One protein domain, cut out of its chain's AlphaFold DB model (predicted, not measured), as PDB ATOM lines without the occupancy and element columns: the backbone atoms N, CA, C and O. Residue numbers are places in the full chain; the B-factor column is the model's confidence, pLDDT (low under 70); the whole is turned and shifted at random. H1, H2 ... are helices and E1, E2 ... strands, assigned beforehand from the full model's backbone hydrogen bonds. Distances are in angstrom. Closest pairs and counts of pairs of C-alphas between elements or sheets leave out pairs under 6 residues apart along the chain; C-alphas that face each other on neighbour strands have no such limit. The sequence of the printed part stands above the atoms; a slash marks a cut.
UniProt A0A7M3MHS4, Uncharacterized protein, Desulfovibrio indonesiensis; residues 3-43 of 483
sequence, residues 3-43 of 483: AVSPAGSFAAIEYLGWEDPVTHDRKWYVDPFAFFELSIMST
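What this domain is: This is residues 3 to 43 of the 483 residues of an uncharacterized protein of Desulfovibrio indonesiensis (UniProt A0A7M3MHS4). Two small strand hairpins, E1 with E2 and E3 with E4, lie roughly end to end along a loose rod, with the one-turn helix H1 at the joint between them. From the second hairpin the chain folds back, and H2, with its residues 35 to 39, packs over the first hairpin, while the tip of the second, residues 20 to 25, sticks out free at the other end. The printed part has 41 residues, with two named helices and four named strands in the order E1, E2, H1, E3, E4, H2; each hairpin is an antiparallel sheet of two strands, E1 - E2 and E3 - E4. The class is mixed, helices and strands. The whole is loose, with a radius of gyration of the C-alphas of 12.4 A and spans of 39 by 17 by 8 A.

Where its parts are: E1, residues 3 to 5, is 6.7 A long from first to last C-alpha and begins with C-alpha 3 at (197.579, 136.052, 180.461). E2, residues 8 to 11, is 10.7 A long. H1, residues 13 to 16, is 5.1 A long, and E3, residues 17 to 19, is 6.9 A long. E4, residues 26 to 28, is 7.0 A long and begins with C-alpha 26 at (187.846, 122.983, 194.748). H2, residues 32 to 39, is 10.2 A long and ends with C-alpha 39 at (193.805, 130.943, 174.181).

How they stand to each other: E1 and E2 form an antiparallel hairpin, with 178 degrees between their directions. N 3 and O 10 are within hydrogen-bond range at 2.8 A, and N 8 and O 5 at 2.9 A. The closest C-alphas of E2 and H2 are those of Ser 9 and Ser 39, 5.2 A apart; those of E1 and H2 are Val 4 and Ser 39, 6.0 A apart. H1 and H2 are apart. The closest C-alphas of H1 and E4 are those of Leu 16 and Trp 28, 6.0 A apart. E3 and E4 form the other antiparallel hairpin, at 167 degrees, with N 18 and O 27 within hydrogen-bond range at 2.8 A and N 27 and O 18 at 2.9 A. E2 is apart from E3 and from E4. In H2 every O i to N i+4 pair is within hydrogen-bond range; H1 is too short for such a pair, and its one O i to N i+3 pair is within range.

The domain as a whole: The two C-alphas farthest apart are those of Pro 6 and Val 22, 39.2 A. The printed part has no cut. The link from E3 to E4, six residues, is short, the other links are tight, and no link is long. The mean pLDDT of the printed part is 83.6, and residues 41 to 43 are under 70.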
ATOM      1  N   ALA A   3     197.407 135.149 181.589       86.19
ATOM      2  CA  ALA A   3     197.579 136.052 180.461       86.19
ATOM      3  C   ALA A   3     197.235 135.334 179.152       86.19
ATOM      4  O   ALA A   3     197.583 134.169 178.963       86.19
ATOM      5  N   VAL A   4     196.591 136.069 178.249       85.56
ATOM      6  CA  VAL A   4     196.298 135.654 176.876       85.56
ATOM      7  C   VAL A   4     196.898 136.698 175.942       85.56
ATOM      8  O   VAL A   4     196.775 137.900 176.186       85.56
ATOM      9  N   SER A   5     197.549 136.254 174.871       84.38
ATOM     10  CA  SER A   5     198.082 137.123 173.822       84.38
ATOM     11  C   SER A   5     198.055 136.420 172.462       84.38
ATOM     12  O   SER A   5     197.957 135.196 172.426       84.38
ATOM     13  N   PRO A   6     198.270 137.142 171.346       80.62
ATOM     14  CA  PRO A   6     198.463 136.524 170.032       80.62
ATOM     15  C   PRO A   6     199.633 135.525 169.933       80.62
ATOM     16  O   PRO A   6     199.730 134.795 168.954       80.62
ATOM     17  N   ALA A   7     200.541 135.492 170.914       81.88
ATOM     18  CA  ALA A   7     201.639 134.525 170.969       81.88
ATOM     19  C   ALA A   7     201.287 133.251 171.765       81.88
ATOM     20  O   ALA A   7     202.109 132.340 171.849       81.88
ATOM     21  N   GLY A   8     200.090 133.191 172.355       82.31
ATOM     22  CA  GLY A   8     199.613 132.091 173.187       82.31
ATOM     23  C   GLY A   8     199.141 132.552 174.564       82.31
ATOM     24  O   GLY A   8     199.114 133.749 174.878       82.31
ATOM     25  N   SER A   9     198.802 131.564 175.390       87.69
ATOM     26  CA  SER A   9     198.250 131.767 176.727       87.69
ATOM     27  C   SER A   9     199.017 131.034 177.802       87.69
ATOM     28  O   SER A   9     199.611 129.981 177.575       87.69
ATOM     29  N   PHE A  10     198.953 131.589 179.004       88.69
ATOM     30  CA  PHE A  10     199.558 131.027 180.196       88.69
ATOM     31  C   PHE A  10     198.678 131.320 181.406       88.69
ATOM     32  O   PHE A  10     198.218 132.447 181.586       88.69
ATOM     33  N   ALA A  11     198.500 130.330 182.274       88.44
ATOM     34  CA  ALA A  11     197.910 130.515 183.589       88.44
ATOM     35  C   ALA A  11     198.697 129.693 184.611       88.44
ATOM     36  O   ALA A  11     198.822 128.478 184.483       88.44
ATOM     37  N   ALA A  12     199.260 130.376 185.608       88.31
ATOM     38  CA  ALA A  12     199.923 129.721 186.732       88.31
ATOM     39  C   ALA A  12     198.889 128.985 187.602       88.31
ATOM     40  O   ALA A  12     197.758 129.460 187.730       88.31
ATOM     41  N   ILE A  13     199.267 127.851 188.200       83.56
ATOM     42  CA  ILE A  13     198.328 126.950 188.889       83.56
ATOM     43  C   ILE A  13     197.581 127.635 190.039       83.56
ATOM     44  O   ILE A  13     196.383 127.423 190.204       83.56
ATOM     45  N   GLU A  14     198.239 128.559 190.737       85.75
ATOM     46  CA  GLU A  14     197.675 129.330 191.854       85.75
ATOM     47  C   GLU A  14     196.600 130.332 191.399       85.75
ATOM     48  O   GLU A  14     195.914 130.938 192.215       85.75
ATOM     49  N   TYR A  15     196.482 130.545 190.087       86.12
ATOM     50  CA  TYR A  15     195.511 131.438 189.460       86.12
ATOM     51  C   TYR A  15     194.456 130.675 188.659       86.12
ATOM     52  O   TYR A  15     193.508 131.296 188.189       86.12
ATOM     53  N   LEU A  16     194.613 129.360 188.487       86.81
ATOM     54  CA  LEU A  16     193.624 128.518 187.816       86.81
ATOM     55  C   LEU A  16     192.456 128.209 188.748       86.81
ATOM     56  O   LEU A  16     191.292 128.336 188.359       86.81
ATOM     57  N   GLY A  17     192.757 127.862 189.995       88.50
ATOM     58  CA  GLY A  17     191.741 127.487 190.956       88.50
ATOM     59  C   GLY A  17     192.178 127.634 192.400       88.50
ATOM     60  O   GLY A  17     193.310 127.994 192.719       88.50
ATOM     61  N   TRP A  18     191.217 127.347 193.255       89.12
ATOM     62  CA  TRP A  18     191.299 127.343 194.698       89.12
ATOM     63  C   TRP A  18     191.021 125.942 195.213       89.12
ATOM     64  O   TRP A  18     190.169 125.251 194.651       89.12
ATOM     65  N   GLU A  19     191.676 125.576 196.306       89.75
ATOM     66  CA  GLU A  19     191.336 124.409 197.111       89.75
ATOM     67  C   GLU A  19     191.247 124.837 198.577       89.75
ATOM     68  O   GLU A  19     192.135 125.538 199.077       89.75
ATOM     69  N   ASP A  20     190.172 124.439 199.255       87.50
ATOM     70  CA  ASP A  20     190.061 124.587 200.701       87.50
ATOM     71  C   ASP A  20     191.066 123.651 201.393       87.50
ATOM     72  O   ASP A  20     191.059 122.449 201.130       87.50
ATOM     73  N   PRO A  21     191.925 124.141 202.298       87.00
ATOM     74  CA  PRO A  21     192.940 123.305 202.938       87.00
ATOM     75  C   PRO A  21     192.377 122.313 203.969       87.00
ATOM     76  O   PRO A  21     193.140 121.491 204.474       87.00
ATOM     77  N   VAL A  22     191.097 122.424 204.340       84.88
ATOM     78  CA  VAL A  22     190.433 121.564 205.330       84.88
ATOM     79  C   VAL A  22     189.416 120.654 204.658       84.88
ATOM     80  O   VAL A  22     189.440 119.448 204.889       84.88
ATOM     81  N   THR A  23     188.512 121.216 203.853       82.75
ATOM     82  CA  THR A  23     187.455 120.429 203.196       82.75
ATOM     83  C   THR A  23     187.898 119.839 201.864       82.75
ATOM     84  O   THR A  23     187.209 118.974 201.339       82.75
ATOM     85  N   HIS A  24     189.035 120.288 201.318       83.69
ATOM     86  CA  HIS A  24     189.493 119.954 199.968       83.69
ATOM     87  C   HIS A  24     188.492 120.332 198.866       83.69
ATOM     88  O   HIS A  24     188.597 119.847 197.740       83.69
ATOM     89  N   ASP A  25     187.551 121.239 199.156       85.38
ATOM     90  CA  ASP A  25     186.633 121.781 198.160       85.38
ATOM     91  C   ASP A  25     187.401 122.586 197.123       85.38
ATOM     92  O   ASP A  25     188.187 123.474 197.461       85.38
ATOM     93  N   ARG A  26     187.126 122.334 195.844       88.44
ATOM     94  CA  ARG A  26     187.846 122.983 194.748       88.44
ATOM     95  C   ARG A  26     186.947 123.864 193.904       88.44
ATOM     96  O   ARG A  26     185.782 123.550 193.643       88.44
ATOM     97  N   LYS A  27     187.498 124.994 193.462       90.25
ATOM     98  CA  LYS A  27     186.803 125.950 192.593       90.25
ATOM     99  C   LYS A  27     187.735 126.508 191.535       90.25
ATOM    100  O   LYS A  27     188.851 126.908 191.841       90.25
ATOM    101  N   TRP A  28     187.257 126.609 190.302       89.56
ATOM    102  CA  TRP A  28     187.918 127.418 189.282       89.56
ATOM    103  C   TRP A  28     187.801 128.910 189.617       89.56
ATOM    104  O   TRP A  28     186.708 129.396 189.913       89.56
ATOM    105  N   TYR A  29     188.914 129.640 189.540       89.06
ATOM    106  CA  TYR A  29     188.904 131.110 189.517       89.06
ATOM    107  C   TYR A  29     188.693 131.648 188.103       89.06
ATOM    108  O   TYR A  29     188.119 132.718 187.915       89.06
ATOM    109  N   VAL A  30     189.186 130.901 187.118       87.44
ATOM    110  CA  VAL A  30     189.106 131.221 185.697       87.44
ATOM    111  C   VAL A  30     187.970 130.419 185.080       87.44
ATOM    112  O   VAL A  30     187.880 129.221 185.316       87.44
ATOM    113  N   ASP A  31     187.130 131.049 184.259       87.75
ATOM    114  CA  ASP A  31     186.198 130.300 183.414       87.75
ATOM    115  C   ASP A  31     187.009 129.483 182.390       87.75
ATOM    116  O   ASP A  31     187.664 130.080 181.525       87.75
ATOM    117  N   PRO A  32     187.011 128.137 182.477       86.69
ATOM    118  CA  PRO A  32     187.825 127.317 181.593       86.69
ATOM    119  C   PRO A  32     187.389 127.457 180.132       86.69
ATOM    120  O   PRO A  32     188.246 127.441 179.250       86.69
ATOM    121  N   PHE A  33     186.096 127.653 179.857       86.06
ATOM    122  CA  PHE A  33     185.597 127.808 178.490       86.06
ATOM    123  C   PHE A  33     186.100 129.110 177.879       86.06
ATOM    124  O   PHE A  33     186.749 129.079 176.832       86.06
ATOM    125  N   ALA A  34     185.901 130.229 178.580       85.06
ATOM    126  CA  ALA A  34     186.371 131.531 178.114       85.06
ATOM    127  C   ALA A  34     187.902 131.566 177.976       85.06
ATOM    128  O   ALA A  34     188.435 132.134 177.023       85.06
ATOM    129  N   PHE A  35     188.634 130.934 178.902       86.25
ATOM    130  CA  PHE A  35     190.090 130.862 178.818       86.25
ATOM    131  C   PHE A  35     190.550 130.090 177.587       86.25
ATOM    132  O   PHE A  35     191.423 130.586 176.874       86.25
ATOM    133  N   PHE A  36     189.990 128.908 177.313       83.00
ATOM    134  CA  PHE A  36     190.370 128.146 176.125       83.00
ATOM    135  C   PHE A  36     189.999 128.888 174.847       83.00
ATOM    136  O   PHE A  36     190.877 129.033 174.001       83.00
ATOM    137  N   GLU A  37     188.789 129.435 174.742       80.44
ATOM    138  CA  GLU A  37     188.349 130.244 173.595       80.44
ATOM    139  C   GLU A  37     189.365 131.352 173.262       80.44
ATOM    140  O   GLU A  37     189.946 131.403 172.173       80.44
ATOM    141  N   LEU A  38     189.697 132.168 174.264       81.94
ATOM    142  CA  LEU A  38     190.692 133.227 174.138       81.94
ATOM    143  C   LEU A  38     192.090 132.684 173.787       81.94
ATOM    144  O   LEU A  38     192.831 133.320 173.036       81.94
ATOM    145  N   SER A  39     192.456 131.508 174.303       80.62
ATOM    146  CA  SER A  39     193.805 130.943 174.181       80.62
ATOM    147  C   SER A  39     194.125 130.328 172.837       80.62
ATOM    148  O   SER A  39     195.221 130.532 172.316       80.62
ATOM    149  N   ILE A  40     193.190 129.572 172.269       74.25
ATOM    150  CA  ILE A  40     193.367 129.008 170.929       74.25
ATOM    151  C   ILE A  40     193.033 130.031 169.837       74.25
ATOM    152  O   ILE A  40     193.076 129.682 168.659       74.25
ATOM    153  N   MET A  41     192.710 131.283 170.216       63.41
ATOM    154  CA  MET A  41     192.200 132.337 169.321       63.41
ATOM    155  C   MET A  41     191.082 131.825 168.412       63.41
ATOM    156  O   MET A  41     190.887 132.288 167.289       63.41
ATOM    157  N   SER A  42     190.359 130.834 168.919       58.03
ATOM    158  CA  SER A  42     189.162 130.306 168.314       58.03
ATOM    159  C   SER A  42     188.051 131.027 169.026       58.03
ATOM    160  O   SER A  42     187.919 130.861 170.229       58.03
ATOM    161  N   THR A  43     187.215 131.766 168.309       54.38
ATOM    162  CA  THR A  43     185.859 131.959 168.821       54.38
ATOM    163  C   THR A  43     185.247 130.565 169.016       54.38
ATOM    164  O   THR A  43     185.610 129.629 168.288       54.38
TER     165      THR A  43